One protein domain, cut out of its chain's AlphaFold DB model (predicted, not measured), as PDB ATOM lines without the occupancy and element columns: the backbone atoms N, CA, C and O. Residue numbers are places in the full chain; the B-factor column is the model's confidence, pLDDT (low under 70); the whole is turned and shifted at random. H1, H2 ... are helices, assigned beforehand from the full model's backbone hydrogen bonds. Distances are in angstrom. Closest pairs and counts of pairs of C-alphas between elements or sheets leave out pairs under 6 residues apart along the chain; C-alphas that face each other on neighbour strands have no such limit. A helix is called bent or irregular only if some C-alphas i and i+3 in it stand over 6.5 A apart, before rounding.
ATOM      1  N   GLY A 384      91.973 124.902 131.223       79.56
ATOM      2  CA  GLY A 384      93.039 123.985 130.808       79.56
ATOM      3  C   GLY A 384      93.673 124.300 129.443       79.56
ATOM      4  O   GLY A 384      94.492 123.508 128.992       79.56
ATOM      5  N   ALA A 385      93.269 125.374 128.756       79.06
ATOM      6  CA  ALA A 385      93.891 125.841 127.513       79.06
ATOM      7  C   ALA A 385      94.786 127.075 127.741       79.06
ATOM      8  O   ALA A 385      95.931 127.068 127.313       79.06
ATOM      9  N   CYS A 386      94.302 128.103 128.453       79.25
ATOM     10  CA  CYS A 386      95.038 129.363 128.667       79.25
ATOM     11  C   CYS A 386      95.483 129.632 130.120       79.25
ATOM     12  O   CYS A 386      96.029 130.693 130.399       79.25
ATOM     13  N   GLY A 387      95.200 128.742 131.077       79.44
ATOM     14  CA  GLY A 387      95.592 128.867 132.493       79.44
ATOM     15  C   GLY A 387      94.834 129.916 133.329       79.44
ATOM     16  O   GLY A 387      94.889 129.865 134.562       79.44
ATOM     17  N   LEU A 388      94.109 130.835 132.681       81.31
ATOM     18  CA  LEU A 388      93.343 131.913 133.319       81.31
ATOM     19  C   LEU A 388      92.206 131.382 134.204       81.31
ATOM     20  O   LEU A 388      91.614 130.342 133.918       81.31
ATOM     21  N   GLU A 389      91.895 132.114 135.274       79.12
ATOM     22  CA  GLU A 389      90.753 131.852 136.160       79.12
ATOM     23  C   GLU A 389      89.503 132.584 135.664       79.12
ATOM     24  O   GLU A 389      89.596 133.714 135.197       79.12
ATOM     25  N   GLY A 390      88.332 131.955 135.801       79.00
ATOM     26  CA  GLY A 390      87.033 132.559 135.464       79.00
ATOM     27  C   GLY A 390      86.230 131.780 134.419       79.00
ATOM     28  O   GLY A 390      85.008 131.888 134.384       79.00
ATOM     29  N   HIS A 391      86.881 130.919 133.634       80.31
ATOM     30  CA  HIS A 391      86.217 129.987 132.721       80.31
ATOM     31  C   HIS A 391      86.933 128.626 132.688       80.31
ATOM     32  O   HIS A 391      88.092 128.491 133.079       80.31
ATOM     33  N   ASN A 392      86.244 127.591 132.205       83.38
ATOM     34  CA  ASN A 392      86.816 126.263 131.961       83.38
ATOM     35  C   ASN A 392      86.788 125.934 130.453       83.38
ATOM     36  O   ASN A 392      86.161 126.653 129.682       83.38
ATOM     37  N   ARG A 393      87.420 124.832 130.011       79.81
ATOM     38  CA  ARG A 393      87.497 124.472 128.572       79.81
ATOM     39  C   ARG A 393      86.134 124.353 127.857       79.81
ATOM     40  O   ARG A 393      86.104 124.485 126.639       79.81
ATOM     41  N   ARG A 394      85.026 124.099 128.574       78.56
ATOM     42  CA  ARG A 394      83.659 124.040 128.009       78.56
ATOM     43  C   ARG A 394      82.952 125.396 127.963       78.56
ATOM     44  O   ARG A 394      81.994 125.535 127.219       78.56
ATOM     45  N   THR A 395      83.397 126.368 128.760       80.75
ATOM     46  CA  THR A 395      82.832 127.731 128.831       80.75
ATOM     47  C   THR A 395      83.807 128.784 128.297       80.75
ATOM     48  O   THR A 395      83.689 129.964 128.615       80.75
ATOM     49  N   ALA A 396      84.812 128.352 127.531       81.44
ATOM     50  CA  ALA A 396      85.723 129.228 126.816       81.44
ATOM     51  C   ALA A 396      85.009 129.805 125.584       81.44
ATOM     52  O   ALA A 396      84.423 129.053 124.808       81.44
ATOM     53  N   THR A 397      85.100 131.117 125.399       84.38
ATOM     54  CA  THR A 397      84.690 131.842 124.186       84.38
ATOM     55  C   THR A 397      85.906 132.557 123.597       84.38
ATOM     56  O   THR A 397      86.933 132.668 124.271       84.38
ATOM     57  N   ALA A 398      85.797 133.070 122.368       82.50
ATOM     58  CA  ALA A 398      86.862 133.857 121.738       82.50
ATOM     59  C   ALA A 398      87.254 135.111 122.551       82.50
ATOM     60  O   ALA A 398      88.411 135.514 122.536       82.50
ATOM     61  N   GLU A 399      86.306 135.688 123.293       80.56
ATOM     62  CA  GLU A 399      86.503 136.880 124.129       80.56
ATOM     63  C   GLU A 399      87.119 136.550 125.499       80.56
ATOM     64  O   GLU A 399      87.946 137.295 126.015       80.56
ATOM     65  N   ASN A 400      86.723 135.423 126.105       81.44
ATOM     66  CA  ASN A 400      87.130 135.045 127.464       81.44
ATOM     67  C   ASN A 400      88.445 134.234 127.476       81.44
ATOM     68  O   ASN A 400      89.134 134.171 128.492       81.44
ATOM     69  N   CYS A 401      88.818 133.597 126.359       82.06
ATOM     70  CA  CYS A 401      89.960 132.686 126.278       82.06
ATOM     71  C   CYS A 401      90.907 133.041 125.113       82.06
ATOM     72  O   CYS A 401      90.575 132.760 123.964       82.06
ATOM     73  N   PRO A 402      92.134 133.547 125.364       83.06
ATOM     74  CA  PRO A 402      93.077 133.856 124.282       83.06
ATOM     75  C   PRO A 402      93.541 132.602 123.519       83.06
ATOM     76  O   PRO A 402      93.843 132.674 122.334       83.06
ATOM     77  N   ALA A 403      93.518 131.429 124.163       83.38
ATOM     78  CA  ALA A 403      93.789 130.138 123.525       83.38
ATOM     79  C   ALA A 403      92.540 129.513 122.859       83.38
ATOM     80  O   ALA A 403      92.520 128.313 122.579       83.38
ATOM     81  N   PHE A 404      91.462 130.277 122.628       83.50
ATOM     82  CA  PHE A 404      90.262 129.745 121.974       83.50
ATOM     83  C   PHE A 404      90.535 129.337 120.520       83.50
ATOM     84  O   PHE A 404      90.073 128.275 120.108       83.50
ATOM     85  N   ASN A 405      91.327 130.127 119.791       83.81
ATOM     86  CA  ASN A 405      91.640 129.915 118.374       83.81
ATOM     87  C   ASN A 405      92.932 129.107 118.129       83.81
ATOM     88  O   ASN A 405      93.397 129.043 116.993       83.81
ATOM     89  N   ASP A 406      93.525 128.487 119.159       86.56
ATOM     90  CA  ASP A 406      94.693 127.615 118.970       86.56
ATOM     91  C   ASP A 406      94.309 126.382 118.122       86.56
ATOM     92  O   ASP A 406      93.355 125.683 118.491       86.56
ATOM     93  N   PRO A 407      95.036 126.060 117.029       86.31
ATOM     94  CA  PRO A 407      94.703 124.937 116.150       86.31
ATOM     95  C   PRO A 407      94.528 123.601 116.885       86.31
ATOM     96  O   PRO A 407      93.632 122.821 116.561       86.31
ATOM     97  N   ASN A 408      95.324 123.351 117.929       84.56
ATOM     98  CA  ASN A 408      95.276 122.123 118.717       84.56
ATOM     99  C   ASN A 408      94.054 122.068 119.635       84.56
ATOM    100  O   ASN A 408      93.640 120.983 120.031       84.56
ATOM    101  N   GLU A 409      93.511 123.205 120.071       85.00
ATOM    102  CA  GLU A 409      92.305 123.246 120.907       85.00
ATOM    103  C   GLU A 409      91.033 123.265 120.045       85.00
ATOM    104  O   GLU A 409      90.062 122.590 120.388       85.00
ATOM    105  N   VAL A 410      91.063 123.921 118.879       85.56
ATOM    106  CA  VAL A 410      90.011 123.832 117.849       85.56
ATOM    107  C   VAL A 410      89.828 122.381 117.387       85.56
ATOM    108  O   VAL A 410      88.715 121.856 117.439       85.56
ATOM    109  N   GLU A 411      90.915 121.686 117.041       88.50
ATOM    110  CA  GLU A 411      90.885 120.281 116.612       88.50
ATOM    111  C   GLU A 411      90.369 119.330 117.711       88.50
ATOM    112  O   GLU A 411      89.604 118.399 117.439       88.50
ATOM    113  N   LYS A 412      90.709 119.583 118.983       86.88
ATOM    114  CA  LYS A 412      90.138 118.836 120.121       86.88
ATOM    115  C   LYS A 412      88.642 119.096 120.286       86.88
ATOM    116  O   LYS A 412      87.913 118.157 120.607       86.88
ATOM    117  N   ARG A 413      88.164 120.332 120.078       85.19
ATOM    118  CA  ARG A 413      86.723 120.639 120.115       85.19
ATOM    119  C   ARG A 413      85.989 119.937 118.977       85.19
ATOM    120  O   ARG A 413      84.990 119.284 119.265       85.19
ATOM    121  N   ARG A 414      86.517 119.959 117.746       88.44
ATOM    122  CA  ARG A 414      85.965 119.212 116.599       88.44
ATOM    123  C   ARG A 414      85.823 117.719 116.920       88.44
ATOM    124  O   ARG A 414      84.705 117.211 116.970       88.44
ATOM    125  N   LYS A 415      86.921 117.058 117.302       92.06
ATOM    126  CA  LYS A 415      86.927 115.640 117.719       92.06
ATOM    127  C   LYS A 415      86.031 115.342 118.930       92.06
ATOM    128  O   LYS A 415      85.556 114.216 119.079       92.06
ATOM    129  N   SER A 416      85.788 116.314 119.812       88.31
ATOM    130  CA  SER A 416      84.837 116.163 120.922       88.31
ATOM    131  C   SER A 416      83.378 116.310 120.490       88.31
ATOM    132  O   SER A 416      82.519 115.694 121.121       88.31
ATOM    133  N   MET A 417      83.086 117.109 119.461       87.44
ATOM    134  CA  MET A 417      81.744 117.241 118.889       87.44
ATOM    135  C   MET A 417      81.382 115.989 118.093       87.44
ATOM    136  O   MET A 417      80.350 115.389 118.367       87.44
ATOM    137  N   GLU A 418      82.285 115.510 117.234       93.81
ATOM    138  CA  GLU A 418      82.121 114.274 116.452       93.81
ATOM    139  C   GLU A 418      81.841 113.059 117.354       93.81
ATOM    140  O   GLU A 418      80.903 112.300 117.123       93.81
ATOM    141  N   LYS A 419      82.580 112.913 118.466       93.94
ATOM    142  CA  LYS A 419      82.317 111.857 119.465       93.94
ATOM    143  C   LYS A 419      80.987 112.027 120.207       93.94
ATOM    144  O   LYS A 419      80.388 111.033 120.611       93.94
ATOM    145  N   ALA A 420      80.524 113.260 120.414       92.25
ATOM    146  CA  ALA A 420      79.222 113.522 121.025       92.25
ATOM    147  C   ALA A 420      78.064 113.275 120.043       92.25
ATOM    148  O   ALA A 420      76.985 112.868 120.466       92.25
ATOM    149  N   GLU A 421      78.286 113.495 118.750       94.19
ATOM    150  CA  GLU A 421      77.334 113.255 117.669       94.19
ATOM    151  C   GLU A 421      77.199 111.766 117.342       94.19
ATOM    152  O   GLU A 421      76.084 111.248 117.379       94.19
ATOM    153  N   ALA A 422      78.310 111.040 117.189       95.06
ATOM    154  CA  ALA A 422      78.303 109.583 117.048       95.06
ATOM    155  C   ALA A 422      77.532 108.905 118.199       95.06
ATOM    156  O   ALA A 422      76.683 108.050 117.966       95.06
ATOM    157  N   LYS A 423      77.732 109.366 119.444       95.56
ATOM    158  CA  LYS A 423      76.998 108.867 120.619       95.56
ATOM    159  C   LYS A 423      75.514 109.273 120.659       95.56
ATOM    160  O   LYS A 423      74.705 108.598 121.297       95.56
ATOM    161  N   LYS A 424      75.120 110.369 119.997       95.62
ATOM    162  CA  LYS A 424      73.696 110.702 119.791       95.62
ATOM    163  C   LYS A 424      73.067 109.767 118.761       95.62
ATOM    164  O   LYS A 424      71.955 109.306 119.004       95.62
ATOM    165  N   LEU A 425      73.771 109.476 117.664       95.69
ATOM    166  CA  LEU A 425      73.311 108.565 116.614       95.69
ATOM    167  C   LEU A 425      73.156 107.135 117.150       95.69
ATOM    168  O   LEU A 425      72.061 106.591 117.079       95.69
ATOM    169  N   GLU A 426      74.182 106.601 117.821       96.06
ATOM    170  CA  GLU A 426      74.153 105.319 118.547       96.06
ATOM    171  C   GLU A 426      72.915 105.214 119.460       96.06
ATOM    172  O   GLU A 426      72.163 104.239 119.415       96.06
ATOM    173  N   LYS A 427      72.648 106.256 120.262       95.50
ATOM    174  CA  LYS A 427      71.479 106.292 121.152       95.50
ATOM    175  C   LYS A 427      70.149 106.383 120.389       95.50
ATOM    176  O   LYS A 427      69.151 105.842 120.862       95.50
ATOM    177  N   ALA A 428      70.107 107.060 119.242       95.25
ATOM    178  CA  ALA A 428      68.915 107.148 118.401       95.25
ATOM    179  C   ALA A 428      68.613 105.817 117.691       95.25
ATOM    180  O   ALA A 428      67.456 105.413 117.625       95.25
ATOM    181  N   GLU A 429      69.637 105.100 117.227       95.69
ATOM    182  CA  GLU A 429      69.512 103.751 116.664       95.69
ATOM    183  C   GLU A 429      69.088 102.731 117.723       95.69
ATOM    184  O   GLU A 429      68.168 101.950 117.486       95.69
ATOM    185  N   ALA A 430      69.681 102.780 118.921       94.56
ATOM    186  CA  ALA A 430      69.256 101.957 120.052       94.56
ATOM    187  C   ALA A 430      67.793 102.232 120.450       94.56
ATOM    188  O   ALA A 430      67.053 101.297 120.749       94.56
ATOM    189  N   LYS A 431      67.350 103.499 120.399       95.25
ATOM    190  CA  LYS A 431      65.945 103.869 120.622       95.25
ATOM    191  C   LYS A 431      65.031 103.291 119.533       95.25
ATOM    192  O   LYS A 431      64.062 102.628 119.881       95.25
ATOM    193  N   LYS A 432      65.374 103.448 118.248       95.19
ATOM    194  CA  LYS A 432      64.612 102.858 117.130       95.19
ATOM    195  C   LYS A 432      64.505 101.333 117.235       95.19
ATOM    196  O   LYS A 432      63.426 100.800 117.020       95.19
ATOM    197  N   ARG A 433      65.596 100.645 117.602       93.50
ATOM    198  CA  ARG A 433      65.613  99.185 117.822       93.50
ATOM    199  C   ARG A 433      64.718  98.742 118.978       93.50
ATOM    200  O   ARG A 433      64.132  97.672 118.897       93.50
ATOM    201  N   LEU A 434      64.619  99.539 120.044       90.75
ATOM    202  CA  LEU A 434      63.695  99.265 121.146       90.75
ATOM    203  C   LEU A 434      62.238  99.469 120.705       90.75
ATOM    204  O   LEU A 434      61.388  98.642 121.013       90.75
ATOM    205  N   GLU A 435      61.965 100.532 119.948       91.38
ATOM    206  CA  GLU A 435      60.628 100.830 119.418       91.38
ATOM    207  C   GLU A 435      60.156  99.750 118.427       91.38
ATOM    208  O   GLU A 435      59.014  99.317 118.513       91.38
ATOM    209  N   SER A 436      61.045  99.210 117.582       89.50
ATOM    210  CA  SER A 436      60.757  98.076 116.681       89.50
ATOM    211  C   SER A 436      60.747  96.691 117.354       89.50
ATOM    212  O   SER A 436      60.764  95.680 116.659       89.50
ATOM    213  N   VAL A 437      60.814  96.632 118.687       88.81
ATOM    214  CA  VAL A 437      60.632  95.415 119.511       88.81
ATOM    215  C   VAL A 437      59.424  95.577 120.456       88.81
ATOM    216  O   VAL A 437      59.048  94.650 121.168       88.81
ATOM    217  N   GLN A 438      58.803  96.762 120.466       78.38
ATOM    218  CA  GLN A 438      57.604  97.100 121.245       78.38
ATOM    219  C   GLN A 438      56.350  97.280 120.369       78.38
ATOM    220  O   GLN A 438      55.275  97.541 120.909       78.38
ATOM    221  N   ALA A 439      56.502  97.138 119.050       70.81
ATOM    222  CA  ALA A 439      55.458  97.108 118.030       70.81
ATOM    223  C   ALA A 439      55.515  95.765 117.286       70.81
ATOM    224  O   ALA A 439      54.427  95.280 116.913       70.81
TER     225      ALA A 439
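What this domain is: This is residues 384 to 439 of the 439 residues of an uncharacterized protein of Thalassiosira oceanica (UniProt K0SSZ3). A small head of loops, residues 384 to 401, with the short helix H1, sits at one end of a single long helix, H2, which sticks out as a straight arm with residues 414 to 439 standing free. The printed part has 56 residues with two named helices, H1 then H2, and no named strand; the class is all helix. It is extended, with a radius of gyration of the C-alphas of 17.4 A, and spans 53 by 22 by 15 A, the arm making the length.

Where its parts are: Start at C-alpha 384, at (93.039, 123.985, 130.808); residues 384 to 401 hold no named element. Find C-alpha 402 at (93.077, 133.856, 124.282), where H1, residues 402 to 405, begins; it is irregular, with C-alphas 402 and 405 7.2 A apart. H2, residues 407 to 435, then runs 41.9 A to C-alpha 435 at (60.628, 100.830, 119.418).

How they stand to each other: Look at Phe 404 and Val 410: their C-alphas, the closest of H1 and H2, are 7.2 A apart, and the two helices are close but not clearly touching. In H2 every O i to N i+4 pair is within hydrogen-bond range; H1 is too short for such a pair, and its one O i to N i+3 pair is not within range.

The domain as a whole: The two C-alphas farthest apart, those of Leu 388 and Ala 439, the chain's last residue, are 53.7 A apart. Without residues 414 to 439 the body spans 23 by 14 by 13 A. The link from H1 to H2 is tight, and the printed part has no cut. The mean pLDDT of the printed part is 86.7, and no printed residue is under 70.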